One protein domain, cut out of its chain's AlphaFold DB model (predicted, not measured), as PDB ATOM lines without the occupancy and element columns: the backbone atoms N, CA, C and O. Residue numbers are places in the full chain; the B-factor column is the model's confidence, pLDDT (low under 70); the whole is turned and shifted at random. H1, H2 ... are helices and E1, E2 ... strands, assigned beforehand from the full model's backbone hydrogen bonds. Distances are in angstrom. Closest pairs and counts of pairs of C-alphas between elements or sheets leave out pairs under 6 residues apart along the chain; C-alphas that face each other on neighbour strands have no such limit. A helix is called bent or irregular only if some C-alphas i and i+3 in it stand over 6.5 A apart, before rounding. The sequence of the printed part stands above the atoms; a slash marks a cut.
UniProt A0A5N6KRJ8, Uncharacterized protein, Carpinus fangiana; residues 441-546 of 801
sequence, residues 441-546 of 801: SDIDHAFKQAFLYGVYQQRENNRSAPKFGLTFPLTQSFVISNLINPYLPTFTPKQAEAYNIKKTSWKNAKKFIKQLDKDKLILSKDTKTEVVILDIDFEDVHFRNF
ATOM      1  N   SER A 441      21.129  68.655 138.410       85.50
ATOM      2  CA  SER A 441      19.810  68.011 138.483       85.50
ATOM      3  C   SER A 441      18.805  68.670 137.533       85.50
ATOM      4  O   SER A 441      18.020  67.980 136.882       85.50
ATOM      5  N   ASP A 442      18.871  69.995 137.388       84.50
ATOM      6  CA  ASP A 442      17.977  70.751 136.503       84.50
ATOM      7  C   ASP A 442      18.302  70.479 135.029       84.50
ATOM      8  O   ASP A 442      17.403  70.303 134.205       84.50
ATOM      9  N   ILE A 443      19.596  70.362 134.701       86.56
ATOM     10  CA  ILE A 443      20.057  69.950 133.367       86.56
ATOM     11  C   ILE A 443      19.587  68.520 133.071       86.56
ATOM     12  O   ILE A 443      19.071  68.264 131.983       86.56
ATOM     13  N   ASP A 444      19.720  67.591 134.020       89.38
ATOM     14  CA  ASP A 444      19.264  66.208 133.848       89.38
ATOM     15  C   ASP A 444      17.751  66.127 133.593       89.38
ATOM     16  O   ASP A 444      17.311  65.422 132.678       89.38
ATOM     17  N   HIS A 445      16.953  66.886 134.352       87.25
ATOM     18  CA  HIS A 445      15.511  66.990 134.146       87.25
ATOM     19  C   HIS A 445      15.181  67.579 132.766       87.25
ATOM     20  O   HIS A 445      14.418  66.971 132.012       87.25
ATOM     21  N   ALA A 446      15.810  68.693 132.378       87.88
ATOM     22  CA  ALA A 446      15.602  69.324 131.075       87.88
ATOM     23  C   ALA A 446      15.944  68.391 129.897       87.88
ATOM     24  O   ALA A 446      15.226  68.380 128.899       87.88
ATOM     25  N   PHE A 447      16.991  67.565 130.009       91.19
ATOM     26  CA  PHE A 447      17.343  66.582 128.976       91.19
ATOM     27  C   PHE A 447      16.320  65.440 128.858       91.19
ATOM     28  O   PHE A 447      16.038  65.003 127.741       91.19
ATOM     29  N   LYS A 448      15.723  64.977 129.969       89.75
ATOM     30  CA  LYS A 448      14.610  64.010 129.919       89.75
ATOM     31  C   LYS A 448      13.353  64.630 129.305       89.75
ATOM     32  O   LYS A 448      12.781  64.043 128.390       89.75
ATOM     33  N   GLN A 449      12.965  65.825 129.752       88.56
ATOM     34  CA  GLN A 449      11.781  66.530 129.249       88.56
ATOM     35  C   GLN A 449      11.894  66.856 127.750       88.56
ATOM     36  O   GLN A 449      10.942  66.637 127.004       88.56
ATOM     37  N   ALA A 450      13.076  67.270 127.279       89.88
ATOM     38  CA  ALA A 450      13.325  67.514 125.860       89.88
ATOM     39  C   ALA A 450      13.197  66.241 125.011       89.88
ATOM     40  O   ALA A 450      12.603  66.295 123.937       89.88
ATOM     41  N   PHE A 451      13.684  65.092 125.499       91.69
ATOM     42  CA  PHE A 451      13.511  63.806 124.816       91.69
ATOM     43  C   PHE A 451      12.032  63.401 124.704       91.69
ATOM     44  O   PHE A 451      11.590  63.004 123.622       91.69
ATOM     45  N   LEU A 452      11.255  63.543 125.787       89.94
ATOM     46  CA  LEU A 452       9.807  63.291 125.768       89.94
ATOM     47  C   LEU A 452       9.096  64.213 124.764       89.94
ATOM     48  O   LEU A 452       8.300  63.732 123.956       89.94
ATOM     49  N   TYR A 453       9.455  65.504 124.739       90.38
ATOM     50  CA  TYR A 453       8.947  66.469 123.760       90.38
ATOM     51  C   TYR A 453       9.259  66.028 122.325       90.38
ATOM     52  O   TYR A 453       8.365  66.001 121.479       90.38
ATOM     53  N   GLY A 454      10.507  65.654 122.030       87.94
ATOM     54  CA  GLY A 454      10.908  65.268 120.679       87.94
ATOM     55  C   GLY A 454      10.165  64.043 120.155       87.94
ATOM     56  O   GLY A 454       9.744  64.028 118.998       87.94
ATOM     57  N   VAL A 455       9.932  63.043 121.010       86.56
ATOM     58  CA  VAL A 455       9.110  61.871 120.670       86.56
ATOM     59  C   VAL A 455       7.634  62.258 120.496       86.56
ATOM     60  O   VAL A 455       7.008  61.834 119.522       86.56
ATOM     61  N   TYR A 456       7.089  63.108 121.374       86.44
ATOM     62  CA  TYR A 456       5.723  63.630 121.267       86.44
ATOM     63  C   TYR A 456       5.499  64.369 119.933       86.44
ATOM     64  O   TYR A 456       4.562  64.053 119.195       86.44
ATOM     65  N   GLN A 457       6.390  65.299 119.571       84.50
ATOM     66  CA  GLN A 457       6.289  66.090 118.340       84.50
ATOM     67  C   GLN A 457       6.435  65.213 117.089       84.50
ATOM     68  O   GLN A 457       5.724  65.410 116.104       84.50
ATOM     69  N   GLN A 458       7.319  64.213 117.130       83.44
ATOM     70  CA  GLN A 458       7.494  63.253 116.043       83.44
ATOM     71  C   GLN A 458       6.227  62.402 115.824       83.44
ATOM     72  O   GLN A 458       5.846  62.164 114.674       83.44
ATOM     73  N   ARG A 459       5.538  62.007 116.905       81.56
ATOM     74  CA  ARG A 459       4.240  61.310 116.871       81.56
ATOM     75  C   ARG A 459       3.123  62.190 116.299       81.56
ATOM     76  O   ARG A 459       2.338  61.700 115.488       81.56
ATOM     77  N   GLU A 460       3.048  63.468 116.686       81.50
ATOM     78  CA  GLU A 460       2.022  64.397 116.178       81.50
ATOM     79  C   GLU A 460       2.246  64.739 114.692       81.50
ATOM     80  O   GLU A 460       1.303  64.681 113.903       81.50
ATOM     81  N   ASN A 461       3.495  64.987 114.280       80.38
ATOM     82  CA  ASN A 461       3.839  65.333 112.896       80.38
ATOM     83  C   ASN A 461       3.664  64.161 111.908       80.38
ATOM     84  O   ASN A 461       3.301  64.386 110.756       80.38
ATOM     85  N   ASN A 462       3.922  62.915 112.330       80.06
ATOM     86  CA  ASN A 462       3.983  61.742 111.442       80.06
ATOM     87  C   ASN A 462       2.964  60.643 111.800       80.06
ATOM     88  O   ASN A 462       3.241  59.452 111.651       80.06
ATOM     89  N   ARG A 463       1.758  61.033 112.232       73.25
ATOM     90  CA  ARG A 463       0.694  60.134 112.731       73.25
ATOM     91  C   ARG A 463       0.252  59.010 111.772       73.25
ATOM     92  O   ARG A 463      -0.317  58.028 112.231       73.25
ATOM     93  N   SER A 464       0.498  59.146 110.466       62.81
ATOM     94  CA  SER A 464       0.105  58.169 109.428       62.81
ATOM     95  C   SER A 464       1.253  57.255 108.954       62.81
ATOM     96  O   SER A 464       1.034  56.313 108.194       62.81
ATOM     97  N   ALA A 465       2.497  57.520 109.368       73.94
ATOM     98  CA  ALA A 465       3.662  56.752 108.929       73.94
ATOM     99  C   ALA A 465       3.947  55.564 109.872       73.94
ATOM    100  O   ALA A 465       3.853  55.724 111.093       73.94
ATOM    101  N   PRO A 466       4.371  54.389 109.357       66.88
ATOM    102  CA  PRO A 466       4.813  53.289 110.211       66.88
ATOM    103  C   PRO A 466       5.979  53.744 111.103       66.88
ATOM    104  O   PRO A 466       6.887  54.440 110.647       66.88
ATOM    105  N   LYS A 467       5.923  53.381 112.392       69.12
ATOM    106  CA  LYS A 467       6.844  53.851 113.448       69.12
ATOM    107  C   LYS A 467       7.004  55.388 113.521       69.12
ATOM    108  O   LYS A 467       8.085  55.883 113.833       69.12
ATOM    109  N   PHE A 468       5.948  56.150 113.212       73.06
ATOM    110  CA  PHE A 468       5.922  57.623 113.277       73.06
ATOM    111  C   PHE A 468       7.081  58.301 112.512       73.06
ATOM    112  O   PHE A 468       7.627  59.324 112.927       73.06
ATOM    113  N   GLY A 469       7.503  57.705 111.392       72.50
ATOM    114  CA  GLY A 469       8.590  58.226 110.556       72.50
ATOM    115  C   GLY A 469      10.001  58.073 111.144       72.50
ATOM    116  O   GLY A 469      10.939  58.651 110.600       72.50
ATOM    117  N   LEU A 470      10.182  57.315 112.233       83.56
ATOM    118  CA  LEU A 470      11.498  57.010 112.800       83.56
ATOM    119  C   LEU A 470      12.097  55.744 112.170       83.56
ATOM    120  O   LEU A 470      11.551  54.646 112.276       83.56
ATOM    121  N   THR A 471      13.263  55.888 111.539       83.56
ATOM    122  CA  THR A 471      14.028  54.773 110.959       83.56
ATOM    123  C   THR A 471      14.932  54.135 112.011       83.56
ATOM    124  O   THR A 471      16.050  54.594 112.244       83.56
ATOM    125  N   PHE A 472      14.454  53.073 112.654       86.31
ATOM    126  CA  PHE A 472      15.247  52.304 113.614       86.31
ATOM    127  C   PHE A 472      16.295  51.425 112.898       86.31
ATOM    128  O   PHE A 472      15.990  50.873 111.839       86.31
ATOM    129  N   PRO A 473      17.507  51.238 113.461       86.38
ATOM    130  CA  PRO A 473      17.966  51.715 114.769       86.38
ATOM    131  C   PRO A 473      18.379  53.201 114.786       86.38
ATOM    132  O   PRO A 473      19.070  53.670 113.884       86.38
ATOM    133  N   LEU A 474      18.015  53.935 115.844       88.56
ATOM    134  CA  LEU A 474      18.380  55.352 116.003       88.56
ATOM    135  C   LEU A 474      19.787  55.495 116.604       88.56
ATOM    136  O   LEU A 474      20.082  54.912 117.650       88.56
ATOM    137  N   THR A 475      20.637  56.299 115.963       90.75
ATOM    138  CA  THR A 475      22.018  56.582 116.398       90.75
ATOM    139  C   THR A 475      22.076  57.657 117.483       90.75
ATOM    140  O   THR A 475      21.153  58.465 117.634       90.75
ATOM    141  N   GLN A 476      23.184  57.725 118.227       86.56
ATOM    142  CA  GLN A 476      23.331  58.690 119.329       86.56
ATOM    143  C   GLN A 476      23.245  60.136 118.843       86.56
ATOM    144  O   GLN A 476      22.600  60.975 119.473       86.56
ATOM    145  N   SER A 477      23.867  60.411 117.696       86.25
ATOM    146  CA  SER A 477      23.856  61.726 117.060       86.25
ATOM    147  C   SER A 477      22.442  62.164 116.684       86.25
ATOM    148  O   SER A 477      22.086  63.305 116.960       86.25
ATOM    149  N   PHE A 478      21.624  61.263 116.122       88.38
ATOM    150  CA  PHE A 478      20.244  61.561 115.725       88.38
ATOM    151  C   PHE A 478      19.366  61.915 116.932       88.38
ATOM    152  O   PHE A 478      18.618  62.891 116.891       88.38
ATOM    153  N   VAL A 479      19.480  61.150 118.024       87.25
ATOM    154  CA  VAL A 479      18.711  61.387 119.257       87.25
ATOM    155  C   VAL A 479      19.049  62.759 119.849       87.25
ATOM    156  O   VAL A 479      18.147  63.537 120.148       87.25
ATOM    157  N   ILE A 480      20.336  63.106 119.943       87.75
ATOM    158  CA  ILE A 480      20.759  64.421 120.448       87.75
ATOM    159  C   ILE A 480      20.327  65.549 119.495       87.75
ATOM    160  O   ILE A 480      19.755  66.539 119.950       87.75
ATOM    161  N   SER A 481      20.569  65.425 118.184       85.31
ATOM    162  CA  SER A 481      20.348  66.527 117.236       85.31
ATOM    163  C   SER A 481      18.877  66.809 116.945       85.31
ATOM    164  O   SER A 481      18.527  67.973 116.774       85.31
ATOM    165  N   ASN A 482      18.036  65.771 116.884       85.12
ATOM    166  CA  ASN A 482      16.663  65.878 116.382       85.12
ATOM    167  C   ASN A 482      15.599  65.671 117.461       85.12
ATOM    168  O   ASN A 482      14.507  66.202 117.307       85.12
ATOM    169  N   LEU A 483      15.888  64.919 118.532       86.38
ATOM    170  CA  LEU A 483      14.911  64.627 119.592       86.38
ATOM    171  C   LEU A 483      15.164  65.395 120.895       86.38
ATOM    172  O   LEU A 483      14.306  65.359 121.762       86.38
ATOM    173  N   ILE A 484      16.305  66.080 121.056       88.12
ATOM    174  CA  ILE A 484      16.660  66.781 122.307       88.12
ATOM    175  C   ILE A 484      17.019  68.246 122.045       88.12
ATOM    176  O   ILE A 484      16.317  69.139 122.507       88.12
ATOM    177  N   ASN A 485      18.062  68.523 121.257       88.25
ATOM    178  CA  ASN A 485      18.542  69.890 121.007       88.25
ATOM    179  C   ASN A 485      17.486  70.888 120.470       88.25
ATOM    180  O   ASN A 485      17.599  72.075 120.798       88.25
ATOM    181  N   PRO A 486      16.479  70.499 119.657       85.69
ATOM    182  CA  PRO A 486      15.421  71.418 119.233       85.69
ATOM    183  C   PRO A 486      14.475  71.803 120.377       85.69
ATOM    184  O   PRO A 486      13.918  72.894 120.349       85.69
ATOM    185  N   TYR A 487      14.352  70.940 121.391       87.75
ATOM    186  CA  TYR A 487      13.340  71.000 122.446       87.75
ATOM    187  C   TYR A 487      13.921  71.316 123.839       87.75
ATOM    188  O   TYR A 487      13.240  71.170 124.850       87.75
ATOM    189  N   LEU A 488      15.174  71.775 123.925       86.44
ATOM    190  CA  LEU A 488      15.729  72.335 125.162       86.44
ATOM    191  C   LEU A 488      15.252  73.794 125.361       86.44
ATOM    192  O   LEU A 488      15.241  74.562 124.395       86.44
ATOM    193  N   PRO A 489      14.906  74.217 126.594       77.31
ATOM    194  CA  PRO A 489      14.420  75.568 126.897       77.31
ATOM    195  C   PRO A 489      15.567  76.604 126.951       77.31
ATOM    196  O   PRO A 489      15.898  77.149 128.000       77.31
ATOM    197  N   THR A 490      16.212  76.864 125.810       81.19
ATOM    198  CA  THR A 490      17.374  77.766 125.687       81.19
ATOM    199  C   THR A 490      16.961  79.171 125.229       81.19
ATOM    200  O   THR A 490      17.068  79.489 124.044       81.19
ATOM    201  N   PHE A 491      16.460  80.014 126.135       72.75
ATOM    202  CA  PHE A 491      15.961  81.357 125.790       72.75
ATOM    203  C   PHE A 491      17.070  82.404 125.603       72.75
ATOM    204  O   PHE A 491      16.836  83.428 124.968       72.75
ATOM    205  N   THR A 492      18.277  82.153 126.121       73.69
ATOM    206  CA  THR A 492      19.455  83.020 125.937       73.69
ATOM    207  C   THR A 492      20.673  82.221 125.448       73.69
ATOM    208  O   THR A 492      20.767  81.016 125.710       73.69
ATOM    209  N   PRO A 493      21.656  82.850 124.768       70.94
ATOM    210  CA  PRO A 493      22.880  82.161 124.347       70.94
ATOM    211  C   PRO A 493      23.690  81.605 125.531       70.94
ATOM    212  O   PRO A 493      24.216  80.499 125.437       70.94
ATOM    213  N   LYS A 494      23.704  82.293 126.686       70.94
ATOM    214  CA  LYS A 494      24.302  81.772 127.931       70.94
ATOM    215  C   LYS A 494      23.622  80.478 128.405       70.94
ATOM    216  O   LYS A 494      24.302  79.523 128.775       70.94
ATOM    217  N   GLN A 495      22.289  80.399 128.338       70.75
ATOM    218  CA  GLN A 495      21.553  79.167 128.662       70.75
ATOM    219  C   GLN A 495      21.858  78.031 127.671       70.75
ATOM    220  O   GLN A 495      21.950  76.876 128.082       70.75
ATOM    221  N   ALA A 496      22.077  78.328 126.386       76.00
ATOM    222  CA  ALA A 496      22.482  77.319 125.404       76.00
ATOM    223  C   ALA A 496      23.859  76.691 125.722       76.00
ATOM    224  O   ALA A 496      24.061  75.499 125.489       76.00
ATOM    225  N   GLU A 497      24.786  77.445 126.321       77.50
ATOM    226  CA  GLU A 497      26.059  76.913 126.833       77.50
ATOM    227  C   GLU A 497      25.920  76.180 128.184       77.50
ATOM    228  O   GLU A 497      26.746  75.320 128.528       77.50
ATOM    229  N   ALA A 498      24.879  76.483 128.965       77.56
ATOM    230  CA  ALA A 498      24.536  75.768 130.196       77.56
ATOM    231  C   ALA A 498      23.949  74.373 129.912       77.56
ATOM    232  O   ALA A 498      24.431  73.386 130.472       77.56
ATOM    233  N   TYR A 499      22.990  74.259 128.989       82.75
ATOM    234  CA  TYR A 499      22.333  72.997 128.627       82.75
ATOM    235  C   TYR A 499      23.181  72.129 127.678       82.75
ATOM    236  O   TYR A 499      22.850  71.910 126.513       82.75
ATOM    237  N   ASN A 500      24.287  71.588 128.194       84.31
ATOM    238  CA  ASN A 500      25.199  70.711 127.456       84.31
ATOM    239  C   ASN A 500      25.196  69.281 128.021       84.31
ATOM    240  O   ASN A 500      25.336  69.091 129.227       84.31
ATOM    241  N   ILE A 501      25.165  68.259 127.154       86.88
ATOM    242  CA  ILE A 501      25.212  66.835 127.552       86.88
ATOM    243  C   ILE A 501      26.418  66.494 128.453       86.88
ATOM    244  O   ILE A 501      26.332  65.587 129.276       86.88
ATOM    245  N   LYS A 502      27.533  67.233 128.361       85.19
ATOM    246  CA  LYS A 502      28.710  67.061 129.235       85.19
ATOM    247  C   LYS A 502      28.492  67.531 130.682       85.19
ATOM    248  O   LYS A 502      29.237  67.091 131.554       85.19
ATOM    249  N   LYS A 503      27.511  68.410 130.920       85.94
ATOM    250  CA  LYS A 503      27.128  68.950 132.238       85.94
ATOM    251  C   LYS A 503      26.027  68.121 132.932       85.94
ATOM    252  O   LYS A 503      25.802  68.320 134.119       85.94
ATOM    253  N   THR A 504      25.403  67.169 132.229       89.12
ATOM    254  CA  THR A 504      24.514  66.155 132.837       89.12
ATOM    255  C   THR A 504      25.281  65.195 133.756       89.12
ATOM    256  O   THR A 504      26.481  64.967 133.556       89.12
ATOM    257  N   SER A 505      24.599  64.533 134.696       87.00
ATOM    258  CA  SER A 505      25.192  63.454 135.508       87.00
ATOM    259  C   SER A 505      25.703  62.285 134.652       87.00
ATOM    260  O   SER A 505      26.710  61.643 134.977       87.00
ATOM    261  N   TRP A 506      25.066  62.048 133.501       88.44
ATOM    262  CA  TRP A 506      25.446  61.016 132.536       88.44
ATOM    263  C   TRP A 506      26.724  61.360 131.764       88.44
ATOM    264  O   TRP A 506      27.438  60.447 131.341       88.44
ATOM    265  N   LYS A 507      27.054  62.646 131.591       84.94
ATOM    266  CA  LYS A 507      28.242  63.190 130.894       84.94
ATOM    267  C   LYS A 507      28.383  62.829 129.402       84.94
ATOM    268  O   LYS A 507      29.234  63.402 128.723       84.94
ATOM    269  N   ASN A 508      27.608  61.876 128.875       86.81
ATOM    270  CA  ASN A 508      27.579  61.487 127.462       86.81
ATOM    271  C   ASN A 508      26.255  60.805 127.054       86.81
ATOM    272  O   ASN A 508      25.544  60.233 127.882       86.81
ATOM    273  N   ALA A 509      25.965  60.815 125.747       87.38
ATOM    274  CA  ALA A 509      24.747  60.232 125.174       87.38
ATOM    275  C   ALA A 509      24.616  58.716 125.428       87.38
ATOM    276  O   ALA A 509      23.519  58.232 125.694       87.38
ATOM    277  N   LYS A 510      25.731  57.966 125.429       88.88
ATOM    278  CA  LYS A 510      25.759  56.524 125.745       88.88
ATOM    279  C   LYS A 510      25.151  56.214 127.118       88.88
ATOM    280  O   LYS A 510      24.388  55.258 127.239       88.88
ATOM    281  N   LYS A 511      25.486  56.992 128.148       90.00
ATOM    282  CA  LYS A 511      24.952  56.818 129.505       90.00
ATOM    283  C   LYS A 511      23.512  57.315 129.635       90.00
ATOM    284  O   LYS A 511      22.741  56.659 130.322       90.00
ATOM    285  N   PHE A 512      23.148  58.398 128.946       92.69
ATOM    286  CA  PHE A 512      21.772  58.907 128.916       92.69
ATOM    287  C   PHE A 512      20.794  57.909 128.273       92.69
ATOM    288  O   PHE A 512      19.793  57.552 128.884       92.69
ATOM    289  N   ILE A 513      21.128  57.362 127.098       91.38
ATOM    290  CA  ILE A 513      20.316  56.332 126.422       91.38
ATOM    291  C   ILE A 513      20.162  55.095 127.320       91.38
ATOM    292  O   ILE A 513      19.056  54.603 127.504       91.38
ATOM    293  N   LYS A 514      21.240  54.647 127.978       90.56
ATOM    294  CA  LYS A 514      21.167  53.553 128.963       90.56
ATOM    295  C   LYS A 514      20.395  53.896 130.242       90.56
ATOM    296  O   LYS A 514      20.072  52.980 130.992       90.56
ATOM    297  N   GLN A 515      20.119  55.169 130.525       91.25
ATOM    298  CA  GLN A 515      19.214  55.550 131.606       91.25
ATOM    299  C   GLN A 515      17.756  55.474 131.146       91.25
ATOM    300  O   GLN A 515      16.957  54.888 131.857       91.25
ATOM    301  N   LEU A 516      17.424  55.955 129.944       89.94
ATOM    302  CA  LEU A 516      16.075  55.814 129.376       89.94
ATOM    303  C   LEU A 516      15.652  54.337 129.210       89.94
ATOM    304  O   LEU A 516      14.491  53.998 129.411       89.94
ATOM    305  N   ASP A 517      16.611  53.462 128.891       89.00
ATOM    306  CA  ASP A 517      16.461  51.998 128.807       89.00
ATOM    307  C   ASP A 517      16.154  51.370 130.189       89.00
ATOM    308  O   ASP A 517      15.305  50.492 130.317       89.00
ATOM    309  N   LYS A 518      16.777  51.878 131.268       90.44
ATOM    310  CA  LYS A 518      16.447  51.495 132.660       90.44
ATOM    311  C   LYS A 518      15.099  52.038 133.120       90.44
ATOM    312  O   LYS A 518      14.389  51.350 133.848       90.44
ATOM    313  N   ASP A 519      14.769  53.254 132.696       84.88
ATOM    314  CA  ASP A 519      13.486  53.913 132.949       84.88
ATOM    315  C   ASP A 519      12.347  53.268 132.114       84.88
ATOM    316  O   ASP A 519      11.198  53.677 132.239       84.88
ATOM    317  N   LYS A 520      12.656  52.239 131.300       85.12
ATOM    318  CA  LYS A 520      11.755  51.439 130.442       85.12
ATOM    319  C   LYS A 520      11.056  52.193 129.304       85.12
ATOM    320  O   LYS A 520      10.168  51.641 128.667       85.12
ATOM    321  N   LEU A 521      11.496  53.410 128.989       86.75
ATOM    322  CA  LEU A 521      10.908  54.239 127.926       86.75
ATOM    323  C   LEU A 521      11.337  53.805 126.512       86.75
ATOM    324  O   LEU A 521      10.680  54.133 125.522       86.75
ATOM    325  N   ILE A 522      12.474  53.115 126.403       91.31
ATOM    326  CA  ILE A 522      13.090  52.693 125.140       91.31
ATOM    327  C   ILE A 522      13.734  51.310 125.279       91.31
ATOM    328  O   ILE A 522      13.998  50.864 126.390       91.31
ATOM    329  N   LEU A 523      14.072  50.687 124.146       90.19
ATOM    330  CA  LEU A 523      14.908  49.486 124.077       90.19
ATOM    331  C   LEU A 523      16.263  49.815 123.429       90.19
ATOM    332  O   LEU A 523      16.308  50.179 122.250       90.19
ATOM    333  N   SER A 524      17.373  49.665 124.158       91.38
ATOM    334  CA  SER A 524      18.726  49.978 123.662       91.38
ATOM    335  C   SER A 524      19.587  48.747 123.334       91.38
ATOM    336  O   SER A 524      19.385  47.648 123.852       91.38
ATOM    337  N   LYS A 525      20.587  48.915 122.453       90.12
ATOM    338  CA  LYS A 525      21.595  47.884 122.150       90.12
ATOM    339  C   LYS A 525      22.987  48.478 121.940       90.12
ATOM    340  O   LYS A 525      23.173  49.399 121.144       90.12
ATOM    341  N   ASP A 526      23.990  47.909 122.615       89.06
ATOM    342  CA  ASP A 526      25.405  48.191 122.338       89.06
ATOM    343  C   ASP A 526      25.807  47.587 120.976       89.06
ATOM    344  O   ASP A 526      25.789  46.370 120.782       89.06
ATOM    345  N   THR A 527      26.215  48.441 120.039       83.88
ATOM    346  CA  THR A 527      26.953  48.068 118.820       83.88
ATOM    347  C   THR A 527      28.459  48.229 119.078       83.88
ATOM    348  O   THR A 527      28.866  48.870 120.048       83.88
ATOM    349  N   LYS A 528      29.322  47.666 118.217       75.75
ATOM    350  CA  LYS A 528      30.795  47.755 118.348       75.75
ATOM    351  C   LYS A 528      31.337  49.195 118.460       75.75
ATOM    352  O   LYS A 528      32.432  49.374 118.980       75.75
ATOM    353  N   THR A 529      30.598  50.190 117.966       74.69
ATOM    354  CA  THR A 529      31.004  51.606 117.902       74.69
ATOM    355  C   THR A 529      30.153  52.542 118.770       74.69
ATOM    356  O   THR A 529      30.700  53.449 119.387       74.69
ATOM    357  N   GLU A 530      28.835  52.331 118.866       85.81
ATOM    358  CA  GLU A 530      27.909  53.192 119.623       85.81
ATOM    359  C   GLU A 530      26.726  52.408 120.234       85.81
ATOM    360  O   GLU A 530      26.533  51.231 119.939       85.81
ATOM    361  N   VAL A 531      25.931  53.046 121.099       89.38
ATOM    362  CA  VAL A 531      24.644  52.493 121.586       89.38
ATOM    363  C   VAL A 531      23.522  53.061 120.750       89.38
ATOM    364  O   VAL A 531      23.417  54.282 120.659       89.38
ATOM    365  N   VAL A 532      22.683  52.191 120.205       91.44
ATOM    366  CA  VAL A 532      21.549  52.572 119.361       91.44
ATOM    367  C   VAL A 532      20.226  52.216 120.031       91.44
ATOM    368  O   VAL A 532      20.165  51.277 120.828       91.44
ATOM    369  N   ILE A 533      19.169  52.953 119.697       90.88
ATOM    370  CA  ILE A 533      17.797  52.646 120.121       90.88
ATOM    371  C   ILE A 533      17.159  51.734 119.067       90.88
ATOM    372  O   ILE A 533      17.200  52.057 117.880       90.88
ATOM    373  N   LEU A 534      16.597  50.600 119.485       87.44
ATOM    374  CA  LEU A 534      15.916  49.624 118.623       87.44
ATOM    375  C   LEU A 534      14.403  49.854 118.544       87.44
ATOM    376  O   LEU A 534      13.817  49.640 117.484       87.44
ATOM    377  N   ASP A 535      13.798  50.282 119.650       85.00
ATOM    378  CA  ASP A 535      12.389  50.662 119.723       85.00
ATOM    379  C   ASP A 535      12.146  51.686 120.840       85.00
ATOM    380  O   ASP A 535      12.990  51.865 121.724       85.00
ATOM    381  N   ILE A 536      10.998  52.357 120.785       86.88
ATOM    382  CA  ILE A 536      10.500  53.296 121.801       86.88
ATOM    383  C   ILE A 536       9.086  52.840 122.168       86.88
ATOM    384  O   ILE A 536       8.305  52.537 121.266       86.88
ATOM    385  N   ASP A 537       8.750  52.794 123.457       83.12
ATOM    386  CA  ASP A 537       7.376  52.496 123.872       83.12
ATOM    387  C   ASP A 537       6.524  53.769 123.794       83.12
ATOM    388  O   ASP A 537       6.493  54.582 124.711       83.12
ATOM    389  N   PHE A 538       5.844  53.967 122.664       80.19
ATOM    390  CA  PHE A 538       5.000  55.145 122.431       80.19
ATOM    391  C   PHE A 538       3.686  55.147 123.239       80.19
ATOM    392  O   PHE A 538       2.990  56.169 123.238       80.19
ATOM    393  N   GLU A 539       3.340  54.033 123.897       76.00
ATOM    394  CA  GLU A 539       2.117  53.856 124.690       76.00
ATOM    395  C   GLU A 539       2.337  54.072 126.199       76.00
ATOM    396  O   GLU A 539       1.354  54.110 126.951       76.00
ATOM    397  N   ASP A 540       3.589  54.262 126.635       82.38
ATOM    398  CA  ASP A 540       3.944  54.537 128.028       82.38
ATOM    399  C   ASP A 540       3.297  55.837 128.559       82.38
ATOM    400  O   ASP A 540       3.096  56.830 127.846       82.38
ATOM    401  N   VAL A 541       2.977  55.831 129.857       74.75
ATOM    402  CA  VAL A 541       2.304  56.922 130.580       74.75
ATOM    403  C   VAL A 541       3.020  58.267 130.394       74.75
ATOM    404  O   VAL A 541       2.355  59.291 130.216       74.75
ATOM    405  N   HIS A 542       4.356  58.274 130.353       78.94
ATOM    406  CA  HIS A 542       5.162  59.482 130.185       78.94
ATOM    407  C   HIS A 542       5.006  60.124 128.800       78.94
ATOM    408  O   HIS A 542       5.193  61.330 128.689       78.94
ATOM    409  N   PHE A 543       4.624  59.375 127.754       80.81
ATOM    410  CA  PHE A 543       4.323  59.927 126.421       80.81
ATOM    411  C   PHE A 543       2.828  60.186 126.192       80.81
ATOM    412  O   PHE A 543       2.466  60.933 125.276       80.81
ATOM    413  N   ARG A 544       1.936  59.565 126.976       76.12
ATOM    414  CA  ARG A 544       0.489  59.849 126.949       76.12
ATOM    415  C   ARG A 544       0.149  61.157 127.660       76.12
ATOM    416  O   ARG A 544      -0.582  61.966 127.104       76.12
ATOM    417  N   ASN A 545       0.724  61.366 128.843       78.31
ATOM    418  CA  ASN A 545       0.420  62.503 129.715       78.31
ATOM    419  C   ASN A 545       1.398  63.682 129.541       78.31
ATOM    420  O   ASN A 545       1.337  64.647 130.300       78.31
ATOM    421  N   PHE A 546       2.307  63.614 128.562       84.06
ATOM    422  CA  PHE A 546       3.256  64.691 128.285       84.06
ATOM    423  C   PHE A 546       2.540  65.973 127.842       84.06
ATOM    424  O   PHE A 546       1.808  65.966 126.852       84.06
TER     425      PHE A 546
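This is residues 441 to 546 of the 801 residues of an uncharacterized protein of Carpinus fangiana (UniProt A0A5N6KRJ8). Look first for a two-stranded hairpin, E1 and E2, with H5 packed on it; beside this small unit the long helix H1 is crossed by H3 at about a right angle. The short helices H2 and H6 pack on H1, and H2 and H4 lie far out at opposite ends of the domain. You will find 106 residues printed, with six named helices and two named strands in the order H1 H2 H3 H4 H5 E1 E2 H6; the sheet, E1 - E2, is antiparallel and the class is mostly helix. The whole is compact, with a radius of gyration of the C-alphas of 13.5 A, and spans 39 by 33 by 21 A.

Begin with the sheet: E1 is residues 522 to 526, 13.4 A from first to last C-alpha, and E2 is residues 531 to 536, 14.2 A. Just before them comes H5, residues 509 to 518, 14.2 A. Find C-alpha 441 at (19.810, 68.011, 138.483); from there H1 runs 30.3 A to C-alpha 461 at (3.839, 65.333, 112.896). H2 is residues 466 to 469, neither bent nor irregular, but only just: C-alphas 466 and 469 are 6.2 A apart. H3, residues 476 to 487, spans 16.2 A and is only just irregular, with C-alphas 483 and 486 6.8 A apart. H4 is residues 493 to 498, and H6, residues 541 to 544, ends at C-alpha 544, (0.489, 59.849, 126.949).

In the hairpin E1 and E2, the directions differ by 155 degrees; look for N 523 and O 535 at 2.9 A and N 534 and O 523 at 2.8 A, within hydrogen-bond range. The closest C-alphas of H5 and E1 are those of Asp 517 and Leu 523, 5.6 A apart. H3 and H5 only just touch, with 3 pairs of C-alphas within 8 A, the closest those of Gln 476 and Ala 509 at 6.2 A. The hub is H1: its residues 447 to 455 touch H3, about perpendicular at 89 degrees, closest at the C-alphas of Gly 454 and Leu 483, 4.2 A. H1 touches H2 with residues 458 to 461 alone, closest at the C-alphas of Arg 459 and Phe 468, 5.4 A. H1 touches H6 with residues 452 to 456 alone, closest at the C-alphas of Leu 452 and Phe 543, 6.5 A. H1 and H4 are close but not clearly touching, at 8.0 A between the C-alphas of Ile 443 and Ala 498. H1 and both strands are apart. Each O i to N i+4 pair is within hydrogen-bond range in H1, H4 and H5, but 4 of 8 in H3; H2 and H6 are too short for such a pair.

The two C-alphas farthest apart, those of Pro 466 and Lys 494, are 38.8 A from each other. The printed part has no cut and no long link. Mean pLDDT of the printed part is 84.1; look for values under 70 at residue 464 and residues 466 to 467.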